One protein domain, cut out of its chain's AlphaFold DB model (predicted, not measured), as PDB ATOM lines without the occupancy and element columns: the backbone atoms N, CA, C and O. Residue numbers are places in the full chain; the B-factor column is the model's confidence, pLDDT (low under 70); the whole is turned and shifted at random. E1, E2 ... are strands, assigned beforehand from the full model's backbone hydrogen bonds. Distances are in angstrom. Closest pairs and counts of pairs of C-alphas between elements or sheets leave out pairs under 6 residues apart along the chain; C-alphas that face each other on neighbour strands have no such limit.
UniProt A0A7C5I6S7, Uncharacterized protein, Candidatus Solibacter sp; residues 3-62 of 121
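AT A GLANCE: This is residues 3 to 62 of the 121 residues of an uncharacterized protein of Candidatus Solibacter sp (UniProt A0A7C5I6S7). With little regular structure, this is a nearly flat sheet, E1 E2 E3 E4, with residues 42 to 47 sticking out. It is a meander, each strand the antiparallel neighbour of the one before; 20 of 60 printed residues are in named elements, all strand. Only just loose, close to compact, it spans 44 by 22 by 18 A; the radius of gyration of the C-alphas is 13.0 A.

HOW THE PARTS SIT: Look first at the hairpin of E2, residues 25 to 30, and E3, residues 33 to 38: N 28 to O 35 is 2.8 A, within hydrogen-bond range. Edge strands E1, residues 18 to 21, and E4, residues 55 to 58, make hairpins with E2 and E3: N 20 to O 27 and N 36 to O 55, each 2.8 A.

IN THESE COORDINATES: Find E2 from C-alpha 25, (-25.792, -4.861, 27.925), 17.0 A to C-alpha 30, (-12.246, 1.060, 19.510); E3 runs 17.1 A.

THE WHOLE: The printed part has no cut; link E3 to E4 is long; pLDDT is under 70 at residues 3 to 14 and 40 to 50.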
ATOM      1  N   TYR A   3     -21.289   8.030  28.403       54.16
ATOM      2  CA  TYR A   3     -20.031   7.744  27.722       54.16
ATOM      3  C   TYR A   3     -18.868   7.994  28.684       54.16
ATOM      4  O   TYR A   3     -18.887   8.965  29.438       54.16
ATOM      5  N   THR A   4     -17.856   7.128  28.657       51.38
ATOM      6  CA  THR A   4     -16.613   7.328  29.407       51.38
ATOM      7  C   THR A   4     -15.425   6.979  28.517       51.38
ATOM      8  O   THR A   4     -15.374   5.884  27.955       51.38
ATOM      9  N   ASN A   5     -14.471   7.905  28.392       52.09
ATOM     10  CA  ASN A   5     -13.182   7.672  27.733       52.09
ATOM     11  C   ASN A   5     -12.115   7.344  28.782       52.09
ATOM     12  O   ASN A   5     -11.151   8.082  28.970       52.09
ATOM     13  N   CYS A   6     -12.343   6.281  29.546       52.47
ATOM     14  CA  CYS A   6     -11.416   5.847  30.579       52.47
ATOM     15  C   CYS A   6     -11.104   4.378  30.335       52.47
ATOM     16  O   CYS A   6     -12.030   3.581  30.173       52.47
ATOM     17  N   VAL A   7      -9.828   3.999  30.403       52.25
ATOM     18  CA  VAL A   7      -9.493   2.629  30.798       52.25
ATOM     19  C   VAL A   7      -9.894   2.542  32.266       52.25
ATOM     20  O   VAL A   7      -9.181   3.033  33.143       52.25
ATOM     21  N   ARG A   8     -11.101   2.041  32.549       53.47
ATOM     22  CA  ARG A   8     -11.471   1.752  33.935       53.47
ATOM     23  C   ARG A   8     -10.486   0.694  34.429       53.47
ATOM     24  O   ARG A   8     -10.292  -0.307  33.755       53.47
ATOM     25  N   GLN A   9      -9.881   0.899  35.598       56.97
ATOM     26  CA  GLN A   9      -9.035  -0.105  36.260       56.97
ATOM     27  C   GLN A   9      -9.900  -1.246  36.826       56.97
ATOM     28  O   GLN A   9      -9.928  -1.500  38.023       56.97
ATOM     29  N   SER A  10     -10.687  -1.883  35.967       66.25
ATOM     30  CA  SER A  10     -11.535  -3.020  36.283       66.25
ATOM     31  C   SER A  10     -11.289  -4.090  35.222       66.25
ATOM     32  O   SER A  10     -11.231  -3.745  34.040       66.25
ATOM     33  N   PRO A  11     -11.195  -5.375  35.604       68.88
ATOM     34  CA  PRO A  11     -11.116  -6.484  34.654       68.88
ATOM     35  C   PRO A  11     -12.268  -6.510  33.637       68.88
ATOM     36  O   PRO A  11     -12.133  -7.088  32.565       68.88
ATOM     37  N   GLU A  12     -13.401  -5.876  33.955       65.81
ATOM     38  CA  GLU A  12     -14.558  -5.770  33.059       65.81
ATOM     39  C   GLU A  12     -14.348  -4.762  31.914       65.81
ATOM     40  O   GLU A  12     -15.021  -4.849  30.888       65.81
ATOM     41  N   PHE A  13     -13.415  -3.819  32.081       69.75
ATOM     42  CA  PHE A  13     -13.105  -2.721  31.158       69.75
ATOM     43  C   PHE A  13     -11.620  -2.763  30.757       69.75
ATOM     44  O   PHE A  13     -10.911  -1.758  30.782       69.75
ATOM     45  N   ASP A  14     -11.155  -3.961  30.410       69.56
ATOM     46  CA  ASP A  14      -9.766  -4.326  30.114       69.56
ATOM     47  C   ASP A  14      -9.217  -3.757  28.793       69.56
ATOM     48  O   ASP A  14      -8.008  -3.792  28.563       69.56
ATOM     49  N   VAL A  15     -10.078  -3.224  27.920       71.62
ATOM     50  CA  VAL A  15      -9.685  -2.715  26.599       71.62
ATOM     51  C   VAL A  15      -9.969  -1.219  26.472       71.62
ATOM     52  O   VAL A  15     -11.072  -0.744  26.745       71.62
ATOM     53  N   GLN A  16      -8.980  -0.468  25.979       75.25
ATOM     54  CA  GLN A  16      -9.140   0.944  25.630       75.25
ATOM     55  C   GLN A  16     -10.265   1.125  24.605       75.25
ATOM     56  O   GLN A  16     -10.369   0.368  23.636       75.25
ATOM     57  N   GLY A  17     -11.089   2.154  24.792       81.50
ATOM     58  CA  GLY A  17     -12.120   2.520  23.836       81.50
ATOM     59  C   GLY A  17     -13.331   3.174  24.474       81.50
ATOM     60  O   GLY A  17     -13.391   3.437  25.677       81.50
ATOM     61  N   ASN A  18     -14.314   3.408  23.620       86.31
ATOM     62  CA  ASN A  18     -15.571   4.024  23.975       86.31
ATOM     63  C   ASN A  18     -16.527   2.962  24.502       86.31
ATOM     64  O   ASN A  18     -16.744   1.958  23.831       86.31
ATOM     65  N   HIS A  19     -17.113   3.204  25.673       87.06
ATOM     66  CA  HIS A  19     -18.092   2.307  26.278       87.06
ATOM     67  C   HIS A  19     -19.482   2.934  26.257       87.06
ATOM     68  O   HIS A  19     -19.671   4.061  26.718       87.06
ATOM     69  N   PHE A  20     -20.451   2.170  25.768       87.81
ATOM     70  CA  PHE A  20     -21.862   2.514  25.729       87.81
ATOM     71  C   PHE A  20     -22.624   1.559  26.638       87.81
ATOM     72  O   PHE A  20     -22.707   0.363  26.363       87.81
ATOM     73  N   LEU A  21     -23.167   2.088  27.732       86.69
ATOM     74  CA  LEU A  21     -23.916   1.307  28.713       86.69
ATOM     75  C   LEU A  21     -25.413   1.415  28.416       86.69
ATOM     76  O   LEU A  21     -25.973   2.516  28.420       86.69
ATOM     77  N   GLY A  22     -26.040   0.275  28.142       85.62
ATOM     78  CA  GLY A  22     -27.465   0.149  27.868       85.62
ATOM     79  C   GLY A  22     -28.183  -0.727  28.893       85.62
ATOM     80  O   GLY A  22     -27.583  -1.342  29.773       85.62
ATOM     81  N   THR A  23     -29.503  -0.805  28.759       84.88
ATOM     82  CA  THR A  23     -30.362  -1.615  29.638       84.88
ATOM     83  C   THR A  23     -30.177  -3.118  29.425       84.88
ATOM     84  O   THR A  23     -30.345  -3.893  30.364       84.88
ATOM     85  N   VAL A  24     -29.783  -3.535  28.220       84.56
ATOM     86  CA  VAL A  24     -29.622  -4.949  27.830       84.56
ATOM     87  C   VAL A  24     -28.178  -5.444  27.868       84.56
ATOM     88  O   VAL A  24     -27.935  -6.640  27.736       84.56
ATOM     89  N   GLY A  25     -27.210  -4.547  28.026       85.06
ATOM     90  CA  GLY A  25     -25.792  -4.861  27.925       85.06
ATOM     91  C   GLY A  25     -24.949  -3.618  27.713       85.06
ATOM     92  O   GLY A  25     -25.449  -2.490  27.756       85.06
ATOM     93  N   TRP A  26     -23.672  -3.828  27.431       86.38
ATOM     94  CA  TRP A  26     -22.756  -2.767  27.050       86.38
ATOM     95  C   TRP A  26     -21.982  -3.107  25.783       86.38
ATOM     96  O   TRP A  26     -21.651  -4.264  25.518       86.38
ATOM     97  N   LEU A  27     -21.701  -2.060  25.009       89.38
ATOM     98  CA  LEU A  27     -20.887  -2.105  23.804       89.38
ATOM     99  C   LEU A  27     -19.602  -1.319  24.052       89.38
ATOM    100  O   LEU A  27     -19.651  -0.146  24.418       89.38
ATOM    101  N   GLN A  28     -18.463  -1.954  23.822       88.81
ATOM    102  CA  GLN A  28     -17.170  -1.298  23.727       88.81
ATOM    103  C   GLN A  28     -16.747  -1.243  22.268       88.81
ATOM    104  O   GLN A  28     -16.866  -2.229  21.550       88.81
ATOM    105  N   VAL A  29     -16.281  -0.080  21.828       89.12
ATOM    106  CA  VAL A  29     -15.794   0.140  20.464       89.12
ATOM    107  C   VAL A  29     -14.446   0.827  20.534       89.12
ATOM    108  O   VAL A  29     -14.259   1.784  21.292       89.12
ATOM    109  N   ASN A  30     -13.507   0.372  19.718       86.44
ATOM    110  CA  ASN A  30     -12.246   1.060  19.510       86.44
ATOM    111  C   ASN A  30     -11.824   0.993  18.038       86.44
ATOM    112  O   ASN A  30     -12.586   0.596  17.160       86.44
ATOM    113  N   ARG A  31     -10.597   1.432  17.764       83.38
ATOM    114  CA  ARG A  31     -10.054   1.520  16.405       83.38
ATOM    115  C   ARG A  31      -9.731   0.156  15.770       83.38
ATOM    116  O   ARG A  31      -9.333   0.125  14.613       83.38
ATOM    117  N   THR A  32      -9.858  -0.945  16.508       86.62
ATOM    118  CA  THR A  32      -9.461  -2.296  16.075       86.62
ATOM    119  C   THR A  32     -10.514  -3.353  16.367       86.62
ATOM    120  O   THR A  32     -10.207  -4.542  16.325       86.62
ATOM    121  N   GLY A  33     -11.729  -2.968  16.742       89.62
ATOM    122  CA  GLY A  33     -12.740  -3.937  17.126       89.62
ATOM    123  C   GLY A  33     -13.906  -3.353  17.896       89.62
ATOM    124  O   GLY A  33     -13.951  -2.167  18.239       89.62
ATOM    125  N   TYR A  34     -14.840  -4.243  18.199       91.88
ATOM    126  CA  TYR A  34     -15.930  -3.978  19.117       91.88
ATOM    127  C   TYR A  34     -16.287  -5.231  19.915       91.88
ATOM    128  O   TYR A  34     -16.120  -6.367  19.465       91.88
ATOM    129  N   ARG A  35     -16.794  -5.012  21.126       90.94
ATOM    130  CA  ARG A  35     -17.231  -6.060  22.041       90.94
ATOM    131  C   ARG A  35     -18.603  -5.718  22.590       90.94
ATOM    132  O   ARG A  35     -18.774  -4.669  23.204       90.94
ATOM    133  N   PHE A  36     -19.556  -6.625  22.433       89.44
ATOM    134  CA  PHE A  36     -20.853  -6.548  23.090       89.44
ATOM    135  C   PHE A  36     -20.952  -7.599  24.197       89.44
ATOM    136  O   PHE A  36     -20.648  -8.777  23.989       89.44
ATOM    137  N   ARG A  37     -21.407  -7.180  25.379       86.12
ATOM    138  CA  ARG A  37     -21.690  -8.063  26.514       86.12
ATOM    139  C   ARG A  37     -23.118  -7.817  27.006       86.12
ATOM    140  O   ARG A  37     -23.423  -6.681  27.369       86.12
ATOM    141  N   PRO A  38     -23.984  -8.843  27.054       87.06
ATOM    142  CA  PRO A  38     -25.311  -8.698  27.631       87.06
ATOM    143  C   PRO A  38     -25.224  -8.504  29.148       87.06
ATOM    144  O   PRO A  38     -24.329  -9.038  29.806       87.06
ATOM    145  N   ASN A  39     -26.177  -7.766  29.712       80.69
ATOM    146  CA  ASN A  39     -26.336  -7.679  31.158       80.69
ATOM    147  C   ASN A  39     -26.804  -9.044  31.669       80.69
ATOM    148  O   ASN A  39     -27.830  -9.562  31.227       80.69
ATOM    149  N   LEU A  40     -26.067  -9.623  32.615       66.81
ATOM    150  CA  LEU A  40     -26.529 -10.807  33.331       66.81
ATOM    151  C   LEU A  40     -27.720 -10.370  34.193       66.81
ATOM    152  O   LEU A  40     -27.575  -9.504  35.054       66.81
ATOM    153  N   GLY A  41     -28.913 -10.895  33.909       57.34
ATOM    154  CA  GLY A  41     -30.145 -10.498  34.589       57.34
ATOM    155  C   GLY A  41     -30.022 -10.621  36.111       57.34
ATOM    156  O   GLY A  41     -29.989 -11.720  36.652       57.34
ATOM    157  N   GLY A  42     -29.968  -9.487  36.810       49.69
ATOM    158  CA  GLY A  42     -29.850  -9.400  38.270       49.69
ATOM    159  C   GLY A  42     -31.185  -9.559  39.000       49.69
ATOM    160  O   GLY A  42     -31.544  -8.718  39.821       49.69
ATOM    161  N   GLY A  43     -31.951 -10.606  38.689       50.75
ATOM    162  CA  GLY A  43     -33.237 -10.893  39.329       50.75
ATOM    163  C   GLY A  43     -33.335 -12.340  39.807       50.75
ATOM    164  O   GLY A  43     -32.780 -13.242  39.192       50.75
ATOM    165  N   ARG A  44     -34.093 -12.570  40.889       50.78
ATOM    166  CA  ARG A  44     -34.376 -13.869  41.551       50.78
ATOM    167  C   ARG A  44     -35.060 -14.941  40.671       50.78
ATOM    168  O   ARG A  44     -35.674 -15.862  41.202       50.78
ATOM    169  N   ARG A  45     -35.013 -14.844  39.343       51.06
ATOM    170  CA  ARG A  45     -35.811 -15.673  38.435       51.06
ATOM    171  C   ARG A  45     -34.961 -16.264  37.312       51.06
ATOM    172  O   ARG A  45     -35.130 -15.883  36.166       51.06
ATOM    173  N   GLY A  46     -34.099 -17.217  37.673       52.72
ATOM    174  CA  GLY A  46     -33.366 -18.081  36.739       52.72
ATOM    175  C   GLY A  46     -32.458 -17.345  35.740       52.72
ATOM    176  O   GLY A  46     -32.443 -16.116  35.690       52.72
ATOM    177  N   PRO A  47     -31.668 -18.072  34.937       51.16
ATOM    178  CA  PRO A  47     -30.962 -17.454  33.829       51.16
ATOM    179  C   PRO A  47     -31.994 -17.055  32.770       51.16
ATOM    180  O   PRO A  47     -32.521 -17.905  32.056       51.16
ATOM    181  N   ALA A  48     -32.316 -15.763  32.689       61.91
ATOM    182  CA  ALA A  48     -32.949 -15.219  31.496       61.91
ATOM    183  C   ALA A  48     -31.942 -15.353  30.348       61.91
ATOM    184  O   ALA A  48     -30.793 -14.920  30.497       61.91
ATOM    185  N   GLU A  49     -32.344 -15.967  29.232       65.50
ATOM    186  CA  GLU A  49     -31.509 -15.952  28.033       65.50
ATOM    187  C   GLU A  49     -31.170 -14.497  27.686       65.50
ATOM    188  O   GLU A  49     -32.050 -13.625  27.724       65.50
ATOM    189  N   PRO A  50     -29.895 -14.195  27.404       67.88
ATOM    190  CA  PRO A  50     -29.515 -12.839  27.079       67.88
ATOM    191  C   PRO A  50     -30.200 -12.432  25.772       67.88
ATOM    192  O   PRO A  50     -30.177 -13.173  24.794       67.88
ATOM    193  N   ALA A  51     -30.760 -11.220  25.737       72.12
ATOM    194  CA  ALA A  51     -31.427 -10.681  24.547       72.12
ATOM    195  C   ALA A  51     -30.519 -10.647  23.299       72.12
ATOM    196  O   ALA A  51     -31.009 -10.613  22.175       72.12
ATOM    197  N   PHE A  52     -29.199 -10.658  23.505       77.19
ATOM    198  CA  PHE A  52     -28.186 -10.699  22.461       77.19
ATOM    199  C   PHE A  52     -27.038 -11.612  22.883       77.19
ATOM    200  O   PHE A  52     -26.606 -11.595  24.040       77.19
ATOM    201  N   GLN A  53     -26.505 -12.371  21.929       84.25
ATOM    202  CA  GLN A  53     -25.302 -13.160  22.161       84.25
ATOM    203  C   GLN A  53     -24.091 -12.232  22.344       84.25
ATOM    204  O   GLN A  53     -24.009 -11.197  21.677       84.25
ATOM    205  N   PRO A  54     -23.145 -12.563  23.241       85.50
ATOM    206  CA  PRO A  54     -21.893 -11.830  23.338       85.50
ATOM    207  C   PRO A  54     -21.146 -11.852  22.002       85.50
ATOM    208  O   PRO A  54     -21.000 -12.909  21.393       85.50
ATOM    209  N   VAL A  55     -20.626 -10.700  21.584       90.75
ATOM    210  CA  VAL A  55     -19.817 -10.565  20.364       90.75
ATOM    211  C   VAL A  55     -18.476  -9.953  20.736       90.75
ATOM    212  O   VAL A  55     -18.406  -9.060  21.582       90.75
ATOM    213  N   SER A  56     -17.404 -10.437  20.118       90.75
ATOM    214  CA  SER A  56     -16.074  -9.845  20.225       90.75
ATOM    215  C   SER A  56     -15.397  -9.970  18.874       90.75
ATOM    216  O   SER A  56     -14.877 -11.031  18.539       90.75
ATOM    217  N   GLU A  57     -15.404  -8.885  18.112       91.50
ATOM    218  CA  GLU A  57     -14.767  -8.833  16.804       91.50
ATOM    219  C   GLU A  57     -13.560  -7.910  16.838       91.50
ATOM    220  O   GLU A  57     -13.578  -6.845  17.460       91.50
ATOM    221  N   SER A  58     -12.509  -8.332  16.144       89.06
ATOM    222  CA  SER A  58     -11.324  -7.529  15.904       89.06
ATOM    223  C   SER A  58     -11.097  -7.373  14.409       89.06
ATOM    224  O   SER A  58     -11.342  -8.275  13.610       89.06
ATOM    225  N   PHE A  59     -10.615  -6.201  14.032       86.88
ATOM    226  CA  PHE A  59     -10.224  -5.880  12.673       86.88
ATOM    227  C   PHE A  59      -8.898  -5.130  12.691       86.88
ATOM    228  O   PHE A  59      -8.487  -4.542  13.697       86.88
ATOM    229  N   ARG A  60      -8.192  -5.173  11.561       83.56
ATOM    230  CA  ARG A  60      -6.924  -4.462  11.412       83.56
ATOM    231  C   ARG A  60      -7.174  -2.962  11.547       83.56
ATOM    232  O   ARG A  60      -8.074  -2.432  10.904       83.56
ATOM    233  N   TYR A  61      -6.350  -2.289  12.348       78.94
ATOM    234  CA  TYR A  61      -6.363  -0.833  12.384       78.94
ATOM    235  C   TYR A  61      -6.040  -0.282  10.996       78.94
ATOM    236  O   TYR A  61      -4.957  -0.550  10.468       78.94
ATOM    237  N   ASP A  62      -6.949   0.515  10.448       71.44
ATOM    238  CA  ASP A  62      -6.724   1.260   9.219       71.44
ATOM    239  C   ASP A  62      -6.722   2.760   9.536       71.44
ATOM    240  O   ASP A  62      -7.743   3.445   9.495       71.44
TER     241      ASP A  62